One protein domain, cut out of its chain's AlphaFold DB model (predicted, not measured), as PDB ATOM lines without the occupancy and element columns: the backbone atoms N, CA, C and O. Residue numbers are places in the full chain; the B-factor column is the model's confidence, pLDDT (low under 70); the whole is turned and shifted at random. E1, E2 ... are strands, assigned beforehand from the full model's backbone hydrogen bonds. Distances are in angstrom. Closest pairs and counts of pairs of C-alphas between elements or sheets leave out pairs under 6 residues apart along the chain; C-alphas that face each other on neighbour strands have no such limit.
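AT A GLANCE: This is residues 192 to 288 of the 499 residues of an uncharacterized protein of uncultured Gemmatimonadetes bacterium (UniProt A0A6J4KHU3). One strongly twisted, branched sheet rolls up into a small, nearly closed barrel, its wall made by E1, E2, E3, E5, E6 and E7, with a gap left between E1 and E7. Strand E5 bends by 66 degrees at residue 245, and its first part leaves the wall to form a small hairpin with E4. The 97 printed residues hold seven named strands, E1 to E7 in order along the chain, and no named helix; the neighbour pairs are antiparallel. The class is all strand, though under half of the residues, 45 of 97, are in named elements. The whole is compact, with a radius of gyration of the C-alphas of 13.0 A and spans of 35 by 30 by 20 A.

IN THESE COORDINATES: The longest strand is E5, residues 242 to 252, 26.6 A from C-alpha 242 at (-38.002, 33.611, -36.355) to C-alpha 252. E3 is residues 218 to 225, 22.7 A; E7 is residues 269 to 275, 19.6 A, ending at C-alpha 275 at (-27.431, 26.593, -42.034). E2 is residues 205 to 211, 19.1 A, and E6 is residues 257 to 261, 13.4 A. The short strands are E1, residues 192 to 195, beginning at C-alpha 192 at (-28.593, 19.003, -43.727), and E4, residues 237 to 239.

HOW THE PARTS SIT: E5 has three neighbours: E3, beside residues 244 to 251, lies on one side of it, and E4 and E6 on the other side. The pairing is staggered, with E4 beside residues 242 to 244 and E6 beside 249 to 252. E4, E5 and E6 form a meander, each strand the antiparallel neighbour of the one before. E4 and E5 are a hairpin, with N 237 and O 244 at 2.9 A; E5 and E6 are another, with N 250 and O 259 at 2.7 A. Between E3 and E5, N 221 and O 247 are 2.8 A apart. E7 lies on the other side of E3 from E5, with N 222 and O 274 at 2.8 A. E2 is the antiparallel neighbour of E6, with N 206 and O 260 at 2.8 A. E1 and E2 form a hairpin, with N 193 and O 209 at 2.8 A. The closest C-alphas of E1 and E7, those of Ile 192 and Ala 274, are 7.4 A apart. E2 and E7 are apart.

THE WHOLE: The C-alphas farthest apart, those of Glu 232 and Ala 254, are 37.9 A apart. The printed part has no cut. The link from E3 to E4 is long, with 11 residues, and residues 276 to 288 hold no named element. Mean pLDDT of the printed part is 87.0; residues 197 to 199 and 230 to 234 are under 70.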
ATOM      1  N   ILE A 192     -29.126  19.797 -44.836       96.00
ATOM      2  CA  ILE A 192     -28.593  19.003 -43.727       96.00
ATOM      3  C   ILE A 192     -29.199  17.604 -43.837       96.00
ATOM      4  O   ILE A 192     -30.420  17.424 -43.709       96.00
ATOM      5  N   ASP A 193     -28.351  16.612 -44.072       95.19
ATOM      6  CA  ASP A 193     -28.728  15.206 -44.163       95.19
ATOM      7  C   ASP A 193     -28.726  14.552 -42.783       95.19
ATOM      8  O   ASP A 193     -29.702  13.887 -42.431       95.19
ATOM      9  N   ALA A 194     -27.703  14.836 -41.973       93.31
ATOM     10  CA  ALA A 194     -27.570  14.335 -40.613       93.31
ATOM     11  C   ALA A 194     -26.984  15.391 -39.664       93.31
ATOM     12  O   ALA A 194     -26.200  16.255 -40.051       93.31
ATOM     13  N   VAL A 195     -27.365  15.287 -38.394       91.69
ATOM     14  CA  VAL A 195     -26.696  15.946 -37.269       91.69
ATOM     15  C   VAL A 195     -25.981  14.827 -36.532       91.69
ATOM     16  O   VAL A 195     -26.633  13.839 -36.195       91.69
ATOM     17  N   ALA A 196     -24.662  14.927 -36.349       83.62
ATOM     18  CA  ALA A 196     -23.882  13.875 -35.705       83.62
ATOM     19  C   ALA A 196     -24.511  13.532 -34.345       83.62
ATOM     20  O   ALA A 196     -24.544  14.357 -33.430       83.62
ATOM     21  N   ALA A 197     -25.093  12.331 -34.272       59.56
ATOM     22  CA  ALA A 197     -25.977  11.913 -33.199       59.56
ATOM     23  C   ALA A 197     -25.164  11.636 -31.936       59.56
ATOM     24  O   ALA A 197     -24.595  10.566 -31.741       59.56
ATOM     25  N   THR A 198     -25.079  12.635 -31.078       64.56
ATOM     26  CA  THR A 198     -24.640  12.494 -29.693       64.56
ATOM     27  C   THR A 198     -25.413  13.529 -28.900       64.56
ATOM     28  O   THR A 198     -25.691  14.599 -29.431       64.56
ATOM     29  N   LEU A 199     -25.819  13.206 -27.673       67.31
ATOM     30  CA  LEU A 199     -26.399  14.187 -26.758       67.31
ATOM     31  C   LEU A 199     -25.356  15.304 -26.577       67.31
ATOM     32  O   LEU A 199     -24.268  15.041 -26.066       67.31
ATOM     33  N   GLN A 200     -25.634  16.511 -27.070       81.50
ATOM     34  CA  GLN A 200     -24.660  17.609 -27.058       81.50
ATOM     35  C   GLN A 200     -24.913  18.521 -25.871       81.50
ATOM     36  O   GLN A 200     -26.053  18.729 -25.484       81.50
ATOM     37  N   THR A 201     -23.880  19.130 -25.311       79.56
ATOM     38  CA  THR A 201     -24.047  20.188 -24.309       79.56
ATOM     39  C   THR A 201     -23.805  21.561 -24.932       79.56
ATOM     40  O   THR A 201     -23.145  21.685 -25.966       79.56
ATOM     41  N   GLY A 202     -24.322  22.632 -24.325       76.56
ATOM     42  CA  GLY A 202     -23.921  23.986 -24.723       76.56
ATOM     43  C   GLY A 202     -22.399  24.146 -24.593       76.56
ATOM     44  O   GLY A 202     -21.817  23.739 -23.588       76.56
ATOM     45  N   GLY A 203     -21.746  24.717 -25.607       80.50
ATOM     46  CA  GLY A 203     -20.281  24.754 -25.722       80.50
ATOM     47  C   GLY A 203     -19.679  23.573 -26.490       80.50
ATOM     48  O   GLY A 203     -18.513  23.643 -26.883       80.50
ATOM     49  N   ALA A 204     -20.448  22.509 -26.746       86.00
ATOM     50  CA  ALA A 204     -19.976  21.371 -27.520       86.00
ATOM     51  C   ALA A 204     -19.835  21.711 -29.007       86.00
ATOM     52  O   ALA A 204     -20.499  22.594 -29.562       86.00
ATOM     53  N   ARG A 205     -18.944  20.971 -29.657       91.00
ATOM     54  CA  ARG A 205     -18.700  21.052 -31.090       91.00
ATOM     55  C   ARG A 205     -19.604  20.059 -31.802       91.00
ATOM     56  O   ARG A 205     -19.458  18.852 -31.642       91.00
ATOM     57  N   VAL A 206     -20.521  20.588 -32.597       93.00
ATOM     58  CA  VAL A 206     -21.514  19.827 -33.348       93.00
ATOM     59  C   VAL A 206     -21.137  19.795 -34.805       93.00
ATOM     60  O   VAL A 206     -20.624  20.766 -35.366       93.00
ATOM     61  N   VAL A 207     -21.421  18.656 -35.417       94.88
ATOM     62  CA  VAL A 207     -21.113  18.429 -36.809       94.88
ATOM     63  C   VAL A 207     -22.383  18.129 -37.588       94.88
ATOM     64  O   VAL A 207     -23.154  17.238 -37.234       94.88
ATOM     65  N   LEU A 208     -22.603  18.920 -38.631       95.62
ATOM     66  CA  LEU A 208     -23.741  18.845 -39.533       95.62
ATOM     67  C   LEU A 208     -23.230  18.288 -40.860       95.62
ATOM     68  O   LEU A 208     -22.389  18.917 -41.499       95.62
ATOM     69  N   ASP A 209     -23.725  17.127 -41.267       95.81
ATOM     70  CA  ASP A 209     -23.352  16.488 -42.528       95.81
ATOM     71  C   ASP A 209     -24.453  16.741 -43.570       95.81
ATOM     72  O   ASP A 209     -25.651  16.657 -43.272       95.81
ATOM     73  N   GLY A 210     -24.060  17.085 -44.797       94.69
ATOM     74  CA  GLY A 210     -24.989  17.336 -45.891       94.69
ATOM     75  C   GLY A 210     -24.423  18.155 -47.052       94.69
ATOM     76  O   GLY A 210     -23.224  18.308 -47.242       94.69
ATOM     77  N   SER A 211     -25.297  18.689 -47.893       93.38
ATOM     78  CA  SER A 211     -24.892  19.404 -49.109       93.38
ATOM     79  C   SER A 211     -24.710  20.898 -48.834       93.38
ATOM     80  O   SER A 211     -25.679  21.657 -48.827       93.38
ATOM     81  N   PHE A 212     -23.466  21.334 -48.622       90.88
ATOM     82  CA  PHE A 212     -23.111  22.729 -48.326       90.88
ATOM     83  C   PHE A 212     -22.232  23.321 -49.432       90.88
ATOM     84  O   PHE A 212     -21.012  23.383 -49.320       90.88
ATOM     85  N   HIS A 213     -22.847  23.762 -50.529       83.75
ATOM     86  CA  HIS A 213     -22.112  24.451 -51.592       83.75
ATOM     87  C   HIS A 213     -22.031  25.948 -51.282       83.75
ATOM     88  O   HIS A 213     -23.070  26.584 -51.101       83.75
ATOM     89  N   GLY A 214     -20.828  26.514 -51.260       80.25
ATOM     90  CA  GLY A 214     -20.599  27.953 -51.152       80.25
ATOM     91  C   GLY A 214     -19.117  28.302 -51.164       80.25
ATOM     92  O   GLY A 214     -18.266  27.418 -51.100       80.25
ATOM     93  N   THR A 215     -18.815  29.589 -51.302       80.88
ATOM     94  CA  THR A 215     -17.437  30.098 -51.396       80.88
ATOM     95  C   THR A 215     -16.876  30.516 -50.039       80.88
ATOM     96  O   THR A 215     -15.663  30.629 -49.885       80.88
ATOM     97  N   SER A 216     -17.743  30.733 -49.045       88.44
ATOM     98  CA  SER A 216     -17.330  31.120 -47.701       88.44
ATOM     99  C   SER A 216     -16.939  29.902 -46.850       88.44
ATOM    100  O   SER A 216     -17.736  28.968 -46.730       88.44
ATOM    101  N   PRO A 217     -15.776  29.925 -46.171       92.19
ATOM    102  CA  PRO A 217     -15.399  28.900 -45.197       92.19
ATOM    103  C   PRO A 217     -16.178  29.019 -43.876       92.19
ATOM    104  O   PRO A 217     -15.992  28.201 -42.977       92.19
ATOM    105  N   ILE A 218     -17.022  30.047 -43.732       94.62
ATOM    106  CA  ILE A 218     -17.828  30.318 -42.540       94.62
ATOM    107  C   ILE A 218     -19.289  30.505 -42.953       94.62
ATOM    108  O   ILE A 218     -19.587  31.235 -43.902       94.62
ATOM    109  N   ALA A 219     -20.201  29.881 -42.217       94.88
ATOM    110  CA  ALA A 219     -21.636  29.981 -42.428       94.88
ATOM    111  C   ALA A 219     -22.363  30.265 -41.104       94.88
ATOM    112  O   ALA A 219     -22.042  29.630 -40.095       94.88
ATOM    113  N   PRO A 220     -23.349  31.180 -41.067       95.81
ATOM    114  CA  PRO A 220     -24.265  31.262 -39.940       95.81
ATOM    115  C   PRO A 220     -25.080  29.969 -39.805       95.81
ATOM    116  O   PRO A 220     -25.688  29.473 -40.762       95.81
ATOM    117  N   VAL A 221     -25.100  29.454 -38.582       96.19
ATOM    118  CA  VAL A 221     -25.925  28.343 -38.124       96.19
ATOM    119  C   VAL A 221     -26.995  28.916 -37.206       96.19
ATOM    120  O   VAL A 221     -26.690  29.595 -36.226       96.19
ATOM    121  N   TYR A 222     -28.248  28.659 -37.548       95.81
ATOM    122  CA  TYR A 222     -29.420  29.115 -36.819       95.81
ATOM    123  C   TYR A 222     -29.941  27.982 -35.956       95.81
ATOM    124  O   TYR A 222     -30.143  26.875 -36.450       95.81
ATOM    125  N   LEU A 223     -30.182  28.279 -34.689       94.31
ATOM    126  CA  LEU A 223     -30.720  27.350 -33.708       94.31
ATOM    127  C   LEU A 223     -31.996  27.976 -33.157       94.31
ATOM    128  O   LEU A 223     -31.938  29.041 -32.545       94.31
ATOM    129  N   ARG A 224     -33.148  27.345 -33.368       93.19
ATOM    130  CA  ARG A 224     -34.394  27.732 -32.692       93.19
ATOM    131  C   ARG A 224     -34.816  26.613 -31.749       93.19
ATOM    132  O   ARG A 224     -34.641  25.451 -32.105       93.19
ATOM    133  N   PRO A 225     -35.376  26.908 -30.577       90.31
ATOM    134  CA  PRO A 225     -35.997  25.873 -29.764       90.31
ATOM    135  C   PRO A 225     -37.182  25.277 -30.507       90.31
ATOM    136  O   PRO A 225     -37.839  25.950 -31.306       90.31
ATOM    137  N   ALA A 226     -37.495  24.030 -30.201       88.94
ATOM    138  CA  ALA A 226     -38.754  23.431 -30.601       88.94
ATOM    139  C   ALA A 226     -39.394  22.694 -29.420       88.94
ATOM    140  O   ALA A 226     -38.838  22.631 -28.329       88.94
ATOM    141  N   GLY A 227     -40.607  22.175 -29.613       82.25
ATOM    142  CA  GLY A 227     -41.359  21.531 -28.530       82.25
ATOM    143  C   GLY A 227     -41.908  22.500 -27.475       82.25
ATOM    144  O   GLY A 227     -42.173  22.078 -26.359       82.25
ATOM    145  N   GLY A 228     -42.079  23.786 -27.808       75.31
ATOM    146  CA  GLY A 228     -42.676  24.775 -26.899       75.31
ATOM    147  C   GLY A 228     -41.736  25.311 -25.816       75.31
ATOM    148  O   GLY A 228     -42.198  26.022 -24.929       75.31
ATOM    149  N   GLN A 229     -40.438  25.004 -25.890       77.19
ATOM    150  CA  GLN A 229     -39.433  25.558 -24.986       77.19
ATOM    151  C   GLN A 229     -39.422  27.092 -25.058       77.19
ATOM    152  O   GLN A 229     -39.230  27.675 -26.131       77.19
ATOM    153  N   SER A 230     -39.649  27.733 -23.908       69.12
ATOM    154  CA  SER A 230     -39.597  29.187 -23.770       69.12
ATOM    155  C   SER A 230     -38.156  29.679 -23.823       69.12
ATOM    156  O   SER A 230     -37.233  29.017 -23.351       69.12
ATOM    157  N   LEU A 231     -37.970  30.862 -24.393       67.25
ATOM    158  CA  LEU A 231     -36.670  31.486 -24.549       67.25
ATOM    159  C   LEU A 231     -36.455  32.549 -23.485       67.25
ATOM    160  O   LEU A 231     -36.847  33.696 -23.665       67.25
ATOM    161  N   GLU A 232     -35.819  32.169 -22.378       65.75
ATOM    162  CA  GLU A 232     -35.563  33.104 -21.274       65.75
ATOM    163  C   GLU A 232     -34.231  33.867 -21.410       65.75
ATOM    164  O   GLU A 232     -34.021  34.865 -20.727       65.75
ATOM    165  N   SER A 233     -33.316  33.453 -22.297       59.03
ATOM    166  CA  SER A 233     -31.970  34.046 -22.355       59.03
ATOM    167  C   SER A 233     -31.859  35.310 -23.223       59.03
ATOM    168  O   SER A 233     -32.329  35.373 -24.357       59.03
ATOM    169  N   SER A 234     -31.101  36.301 -22.757       56.84
ATOM    170  CA  SER A 234     -30.601  37.397 -23.592       56.84
ATOM    171  C   SER A 234     -29.598  36.856 -24.623       56.84
ATOM    172  O   SER A 234     -28.515  36.409 -24.252       56.84
ATOM    173  N   GLY A 235     -29.939  36.863 -25.915       70.94
ATOM    174  CA  GLY A 235     -29.034  36.366 -26.967       70.94
ATOM    175  C   GLY A 235     -29.688  35.971 -28.292       70.94
ATOM    176  O   GLY A 235     -28.978  35.648 -29.246       70.94
ATOM    177  N   PHE A 236     -31.019  36.002 -28.377       83.31
ATOM    178  CA  PHE A 236     -31.734  35.698 -29.615       83.31
ATOM    179  C   PHE A 236     -31.735  36.872 -30.588       83.31
ATOM    180  O   PHE A 236     -31.744  38.042 -30.206       83.31
ATOM    181  N   GLN A 237     -31.769  36.531 -31.868       88.81
ATOM    182  CA  GLN A 237     -31.953  37.459 -32.968       88.81
ATOM    183  C   GLN A 237     -33.198  37.046 -33.743       88.81
ATOM    184  O   GLN A 237     -33.465  35.856 -33.912       88.81
ATOM    185  N   THR A 238     -33.950  38.023 -34.245       90.44
ATOM    186  CA  THR A 238     -35.046  37.751 -35.176       90.44
ATOM    187  C   THR A 238     -34.482  37.675 -36.590       90.44
ATOM    188  O   THR A 238     -34.076  38.692 -37.149       90.44
ATOM    189  N   VAL A 239     -34.460  36.480 -37.182       88.50
ATOM    190  CA  VAL A 239     -33.979  36.249 -38.553       88.50
ATOM    191  C   VAL A 239     -35.093  35.622 -39.375       88.50
ATOM    192  O   VAL A 239     -35.508  34.495 -39.113       88.50
ATOM    193  N   ASP A 240     -35.551  36.342 -40.400       89.44
ATOM    194  CA  ASP A 240     -36.688  35.952 -41.248       89.44
ATOM    195  C   ASP A 240     -37.991  35.745 -40.446       89.44
ATOM    196  O   ASP A 240     -38.792  34.865 -40.743       89.44
ATOM    197  N   GLY A 241     -38.194  36.564 -39.405       89.88
ATOM    198  CA  GLY A 241     -39.365  36.500 -38.521       89.88
ATOM    199  C   GLY A 241     -39.294  35.424 -37.431       89.88
ATOM    200  O   GLY A 241     -40.225  35.309 -36.641       89.88
ATOM    201  N   GLU A 242     -38.201  34.664 -37.354       89.50
ATOM    202  CA  GLU A 242     -38.002  33.611 -36.355       89.50
ATOM    203  C   GLU A 242     -37.001  34.054 -35.288       89.50
ATOM    204  O   GLU A 242     -35.951  34.605 -35.624       89.50
ATOM    205  N   GLN A 243     -37.285  33.773 -34.014       90.94
ATOM    206  CA  GLN A 243     -36.299  33.940 -32.948       90.94
ATOM    207  C   GLN A 243     -35.312  32.772 -32.962       90.94
ATOM    208  O   GLN A 243     -35.693  31.614 -32.787       90.94
ATOM    209  N   VAL A 244     -34.043  33.087 -33.193       92.75
ATOM    210  CA  VAL A 244     -32.955  32.116 -33.332       92.75
ATOM    211  C   VAL A 244     -31.738  32.557 -32.528       92.75
ATOM    212  O   VAL A 244     -31.453  33.747 -32.403       92.75
ATOM    213  N   VAL A 245     -30.973  31.593 -32.030       92.06
ATOM    214  CA  VAL A 245     -29.567  31.795 -31.677       92.06
ATOM    215  C   VAL A 245     -28.750  31.632 -32.949       92.06
ATOM    216  O   VAL A 245     -28.957  30.682 -33.706       92.06
ATOM    217  N   VAL A 246     -27.823  32.554 -33.190       93.50
ATOM    218  CA  VAL A 246     -26.914  32.483 -34.336       93.50
ATOM    219  C   VAL A 246     -25.526  32.105 -33.840       93.50
ATOM    220  O   VAL A 246     -24.942  32.810 -33.019       93.50
ATOM    221  N   ALA A 247     -24.991  31.009 -34.363       93.88
ATOM    222  CA  ALA A 247     -23.607  30.598 -34.182       93.88
ATOM    223  C   ALA A 247     -22.874  30.633 -35.527       93.88
ATOM    224  O   ALA A 247     -23.493  30.569 -36.590       93.88
ATOM    225  N   LEU A 248     -21.546  30.733 -35.500       96.19
ATOM    226  CA  LEU A 248     -20.731  30.642 -36.709       96.19
ATOM    227  C   LEU A 248     -20.182  29.223 -36.840       96.19
ATOM    228  O   LEU A 248     -19.462  28.744 -35.966       96.19
ATOM    229  N   GLY A 249     -20.538  28.559 -37.936       95.38
ATOM    230  CA  GLY A 249     -20.013  27.255 -38.312       95.38
ATOM    231  C   GLY A 249     -18.896  27.379 -39.343       95.38
ATOM    232  O   GLY A 249     -18.955  28.219 -40.241       95.38
ATOM    233  N   ARG A 250     -17.883  26.523 -39.238       96.06
ATOM    234  CA  ARG A 250     -16.851  26.320 -40.252       96.06
ATOM    235  C   ARG A 250     -17.362  25.336 -41.300       96.06
ATOM    236  O   ARG A 250     -17.736  24.216 -40.964       96.06
ATOM    237  N   VAL A 251     -17.344  25.742 -42.562       94.75
ATOM    238  CA  VAL A 251     -17.767  24.921 -43.701       94.75
ATOM    239  C   VAL A 251     -16.565  24.156 -44.252       94.75
ATOM    240  O   VAL A 251     -15.553  24.751 -44.620       94.75
ATOM    241  N   ASP A 252     -16.682  22.834 -44.336       92.56
ATOM    242  CA  ASP A 252     -15.790  21.948 -45.080       92.56
ATOM    243  C   ASP A 252     -16.545  21.433 -46.311       92.56
ATOM    244  O   ASP A 252     -17.225  20.404 -46.282       92.56
ATOM    245  N   GLY A 253     -16.460  22.204 -47.399       82.88
ATOM    246  CA  GLY A 253     -17.157  21.895 -48.648       82.88
ATOM    247  C   GLY A 253     -16.654  20.622 -49.334       82.88
ATOM    248  O   GLY A 253     -17.419  19.988 -50.052       82.88
ATOM    249  N   ALA A 254     -15.402  20.212 -49.090       87.19
ATOM    250  CA  ALA A 254     -14.848  18.979 -49.653       87.19
ATOM    251  C   ALA A 254     -15.434  17.732 -48.979       87.19
ATOM    252  O   ALA A 254     -15.577  16.691 -49.616       87.19
ATOM    253  N   ARG A 255     -15.779  17.845 -47.691       87.00
ATOM    254  CA  ARG A 255     -16.381  16.765 -46.903       87.00
ATOM    255  C   ARG A 255     -17.876  16.924 -46.687       87.00
ATOM    256  O   ARG A 255     -18.443  16.135 -45.938       87.00
ATOM    257  N   SER A 256     -18.510  17.910 -47.326       92.38
ATOM    258  CA  SER A 256     -19.951  18.118 -47.192       92.38
ATOM    259  C   SER A 256     -20.365  18.269 -45.718       92.38
ATOM    260  O   SER A 256     -21.299  17.632 -45.237       92.38
ATOM    261  N   ARG A 257     -19.625  19.102 -44.973       94.62
ATOM    262  CA  ARG A 257     -19.741  19.196 -43.513       94.62
ATOM    263  C   ARG A 257     -19.709  20.639 -43.017       94.62
ATOM    264  O   ARG A 257     -18.970  21.468 -43.541       94.62
ATOM    265  N   VAL A 258     -20.469  20.929 -41.964       95.81
ATOM    266  CA  VAL A 258     -20.371  22.172 -41.187       95.81
ATOM    267  C   VAL A 258     -20.103  21.828 -39.732       95.81
ATOM    268  O   VAL A 258     -20.850  21.078 -39.111       95.81
ATOM    269  N   GLU A 259     -19.030  22.382 -39.185       95.50
ATOM    270  CA  GLU A 259     -18.641  22.226 -37.787       95.50
ATOM    271  C   GLU A 259     -18.958  23.514 -37.029       95.50
ATOM    272  O   GLU A 259     -18.470  24.583 -37.386       95.50
ATOM    273  N   VAL A 260     -19.776  23.435 -35.985       95.12
ATOM    274  CA  VAL A 260     -20.224  24.595 -35.207       95.12
ATOM    275  C   VAL A 260     -19.998  24.351 -33.725       95.12
ATOM    276  O   VAL A 260     -20.310  23.283 -33.212       95.12
ATOM    277  N   THR A 261     -19.464  25.343 -33.019       93.62
ATOM    278  CA  THR A 261     -19.445  25.326 -31.552       93.62
ATOM    279  C   THR A 261     -20.732  25.963 -31.051       93.62
ATOM    280  O   THR A 261     -21.004  27.128 -31.352       93.62
ATOM    281  N   LEU A 262     -21.533  25.206 -30.306       90.81
ATOM    282  CA  LEU A 262     -22.775  25.713 -29.730       90.81
ATOM    283  C   LEU A 262     -22.478  26.767 -28.658       90.81
ATOM    284  O   LEU A 262     -21.547  26.583 -27.873       90.81
ATOM    285  N   PRO A 263     -23.269  27.844 -28.555       87.50
ATOM    286  CA  PRO A 263     -23.137  28.789 -27.455       87.50
ATOM    287  C   PRO A 263     -23.283  28.108 -26.087       87.50
ATOM    288  O   PRO A 263     -24.190  27.313 -25.853       87.50
ATOM    289  N   ALA A 264     -22.393  28.447 -25.156       80.31
ATOM    290  CA  ALA A 264     -22.332  27.850 -23.819       80.31
ATOM    291  C   ALA A 264     -23.427  28.336 -22.851       80.31
ATOM    292  O   ALA A 264     -23.299  28.114 -21.659       80.31
ATOM    293  N   GLY A 265     -24.457  29.039 -23.328       78.50
ATOM    294  CA  GLY A 265     -25.623  29.449 -22.533       78.50
ATOM    295  C   GLY A 265     -26.939  28.902 -23.087       78.50
ATOM    296  O   GLY A 265     -28.005  29.394 -22.732       78.50
ATOM    297  N   MET A 266     -26.871  27.948 -24.023       84.44
ATOM    298  CA  MET A 266     -28.066  27.288 -24.539       84.44
ATOM    299  C   MET A 266     -28.684  26.403 -23.461       84.44
ATOM    300  O   MET A 266     -27.991  25.583 -22.858       84.44
ATOM    301  N   GLN A 267     -29.993  26.548 -23.264       83.94
ATOM    302  CA  GLN A 267     -30.740  25.686 -22.360       83.94
ATOM    303  C   GLN A 267     -30.743  24.236 -22.880       83.94
ATOM    304  O   GLN A 267     -30.703  24.016 -24.091       83.94
ATOM    305  N   PRO A 268     -30.797  23.239 -21.989       86.44
ATOM    306  CA  PRO A 268     -31.043  21.857 -22.372       86.44
ATOM    307  C   PRO A 268     -32.370  21.687 -23.105       86.44
ATOM    308  O   PRO A 268     -33.263  22.528 -23.012       86.44
ATOM    309  N   GLY A 269     -32.517  20.561 -23.792       88.50
ATOM    310  CA  GLY A 269     -33.713  20.256 -24.550       88.50
ATOM    311  C   GLY A 269     -33.539  20.529 -26.038       88.50
ATOM    312  O   GLY A 269     -32.415  20.500 -26.556       88.50
ATOM    313  N   PRO A 270     -34.646  20.685 -26.772       91.19
ATOM    314  CA  PRO A 270     -34.593  20.188 -28.122       91.19
ATOM    315  C   PRO A 270     -34.714  21.334 -29.145       91.19
ATOM    316  O   PRO A 270     -35.691  22.084 -29.182       91.19
ATOM    317  N   TYR A 271     -33.727  21.456 -30.032       92.81
ATOM    318  CA  TYR A 271     -33.562  22.560 -30.982       92.81
ATOM    319  C   TYR A 271     -33.736  22.107 -32.431       92.81
ATOM    320  O   TYR A 271     -33.378  20.994 -32.803       92.81
ATOM    321  N   ASP A 272     -34.254  22.987 -33.277       94.69
ATOM    322  CA  ASP A 272     -34.118  22.870 -34.723       94.69
ATOM    323  C   ASP A 272     -32.899  23.679 -35.179       94.69
ATOM    324  O   ASP A 272     -32.758  24.858 -34.845       94.69
ATOM    325  N   VAL A 273     -32.038  23.057 -35.980       96.00
ATOM    326  CA  VAL A 273     -30.848  23.662 -36.574       96.00
ATOM    327  C   VAL A 273     -30.994  23.815 -38.088       96.00
ATOM    328  O   VAL A 273     -31.478  22.911 -38.772       96.00
ATOM    329  N   ALA A 274     -30.558  24.955 -38.620       96.88
ATOM    330  CA  ALA A 274     -30.433  25.216 -40.051       96.88
ATOM    331  C   ALA A 274     -29.142  25.987 -40.352       96.88
ATOM    332  O   ALA A 274     -28.626  26.710 -39.505       96.88
ATOM    333  N   VAL A 275     -28.630  25.875 -41.576       96.06
ATOM    334  CA  VAL A 275     -27.431  26.593 -42.034       96.06
ATOM    335  C   VAL A 275     -27.772  27.462 -43.239       96.06
ATOM    336  O   VAL A 275     -28.505  27.031 -44.128       96.06
ATOM    337  N   ARG A 276     -27.209  28.670 -43.311       94.69
ATOM    338  CA  ARG A 276     -27.155  29.470 -44.549       94.69
ATOM    339  C   ARG A 276     -25.695  29.623 -44.945       94.69
ATOM    340  O   ARG A 276     -24.913  30.149 -44.165       94.69
ATOM    341  N   VAL A 277     -25.325  29.162 -46.135       90.75
ATOM    342  CA  VAL A 277     -23.934  29.188 -46.614       90.75
ATOM    343  C   VAL A 277     -23.770  30.328 -47.620       90.75
ATOM    344  O   VAL A 277     -24.295  30.173 -48.718       90.75
ATOM    345  N   PRO A 278     -23.031  31.410 -47.289       86.44
ATOM    346  CA  PRO A 278     -22.830  32.551 -48.179       86.44
ATOM    347  C   PRO A 278     -22.196  32.157 -49.526       86.44
ATOM    348  O   PRO A 278     -21.126  31.538 -49.562       86.44
ATOM    349  N   ARG A 279     -22.818  32.565 -50.634       82.69
ATOM    350  CA  ARG A 279     -22.324  32.476 -52.025       82.69
ATOM    351  C   ARG A 279     -22.108  33.848 -52.672       82.69
ATOM    352  O   ARG A 279     -21.684  33.916 -53.822       82.69
ATOM    353  N   GLY A 280     -22.357  34.930 -51.935       76.75
ATOM    354  CA  GLY A 280     -22.148  36.310 -52.384       76.75
ATOM    355  C   GLY A 280     -23.406  37.009 -52.905       76.75
ATOM    356  O   GLY A 280     -23.308  38.158 -53.329       76.75
ATOM    357  N   ALA A 281     -24.579  36.368 -52.847       72.19
ATOM    358  CA  ALA A 281     -25.856  36.994 -53.179       72.19
ATOM    359  C   ALA A 281     -26.643  37.370 -51.909       72.19
ATOM    360  O   ALA A 281     -26.639  36.656 -50.906       72.19
ATOM    361  N   ALA A 282     -27.360  38.495 -51.947       71.12
ATOM    362  CA  ALA A 282     -28.299  38.843 -50.885       71.12
ATOM    363  C   ALA A 282     -29.516  37.896 -50.919       71.12
ATOM    364  O   ALA A 282     -30.093  37.669 -51.981       71.12
ATOM    365  N   GLY A 283     -29.931  37.378 -49.758       74.81
ATOM    366  CA  GLY A 283     -31.166  36.592 -49.627       74.81
ATOM    367  C   GLY A 283     -31.035  35.087 -49.886       74.81
ATOM    368  O   GLY A 283     -32.007  34.448 -50.280       74.81
ATOM    369  N   GLU A 284     -29.858  34.502 -49.674       83.69
ATOM    370  CA  GLU A 284     -29.666  33.060 -49.845       83.69
ATOM    371  C   GLU A 284     -30.532  32.222 -48.883       83.69
ATOM    372  O   GLU A 284     -30.677  32.565 -47.701       83.69
ATOM    373  N   PRO A 285     -31.118  31.109 -49.360       89.75
ATOM    374  CA  PRO A 285     -32.037  30.313 -48.557       89.75
ATOM    375  C   PRO A 285     -31.318  29.616 -47.393       89.75
ATOM    376  O   PRO A 285     -30.164  29.196 -47.508       89.75
ATOM    377  N   LYS A 286     -32.027  29.466 -46.265       92.88
ATOM    378  CA  LYS A 286     -31.631  28.537 -45.195       92.88
ATOM    379  C   LYS A 286     -31.751  27.096 -45.713       92.88
ATOM    380  O   LYS A 286     -32.530  26.825 -46.629       92.88
ATOM    381  N   SER A 287     -31.015  26.174 -45.106       95.06
ATOM    382  CA  SER A 287     -31.238  24.745 -45.306       95.06
ATOM    383  C   SER A 287     -32.590  24.292 -44.758       95.06
ATOM    384  O   SER A 287     -33.296  25.046 -44.088       95.06
ATOM    385  N   ASN A 288     -32.931  23.019 -44.974       95.44
ATOM    386  CA  ASN A 288     -33.954  22.376 -44.156       95.44
ATOM    387  C   ASN A 288     -33.564  22.424 -42.668       95.44
ATOM    388  O   ASN A 288     -32.379  22.357 -42.326       95.44
TER     389      ASN A 288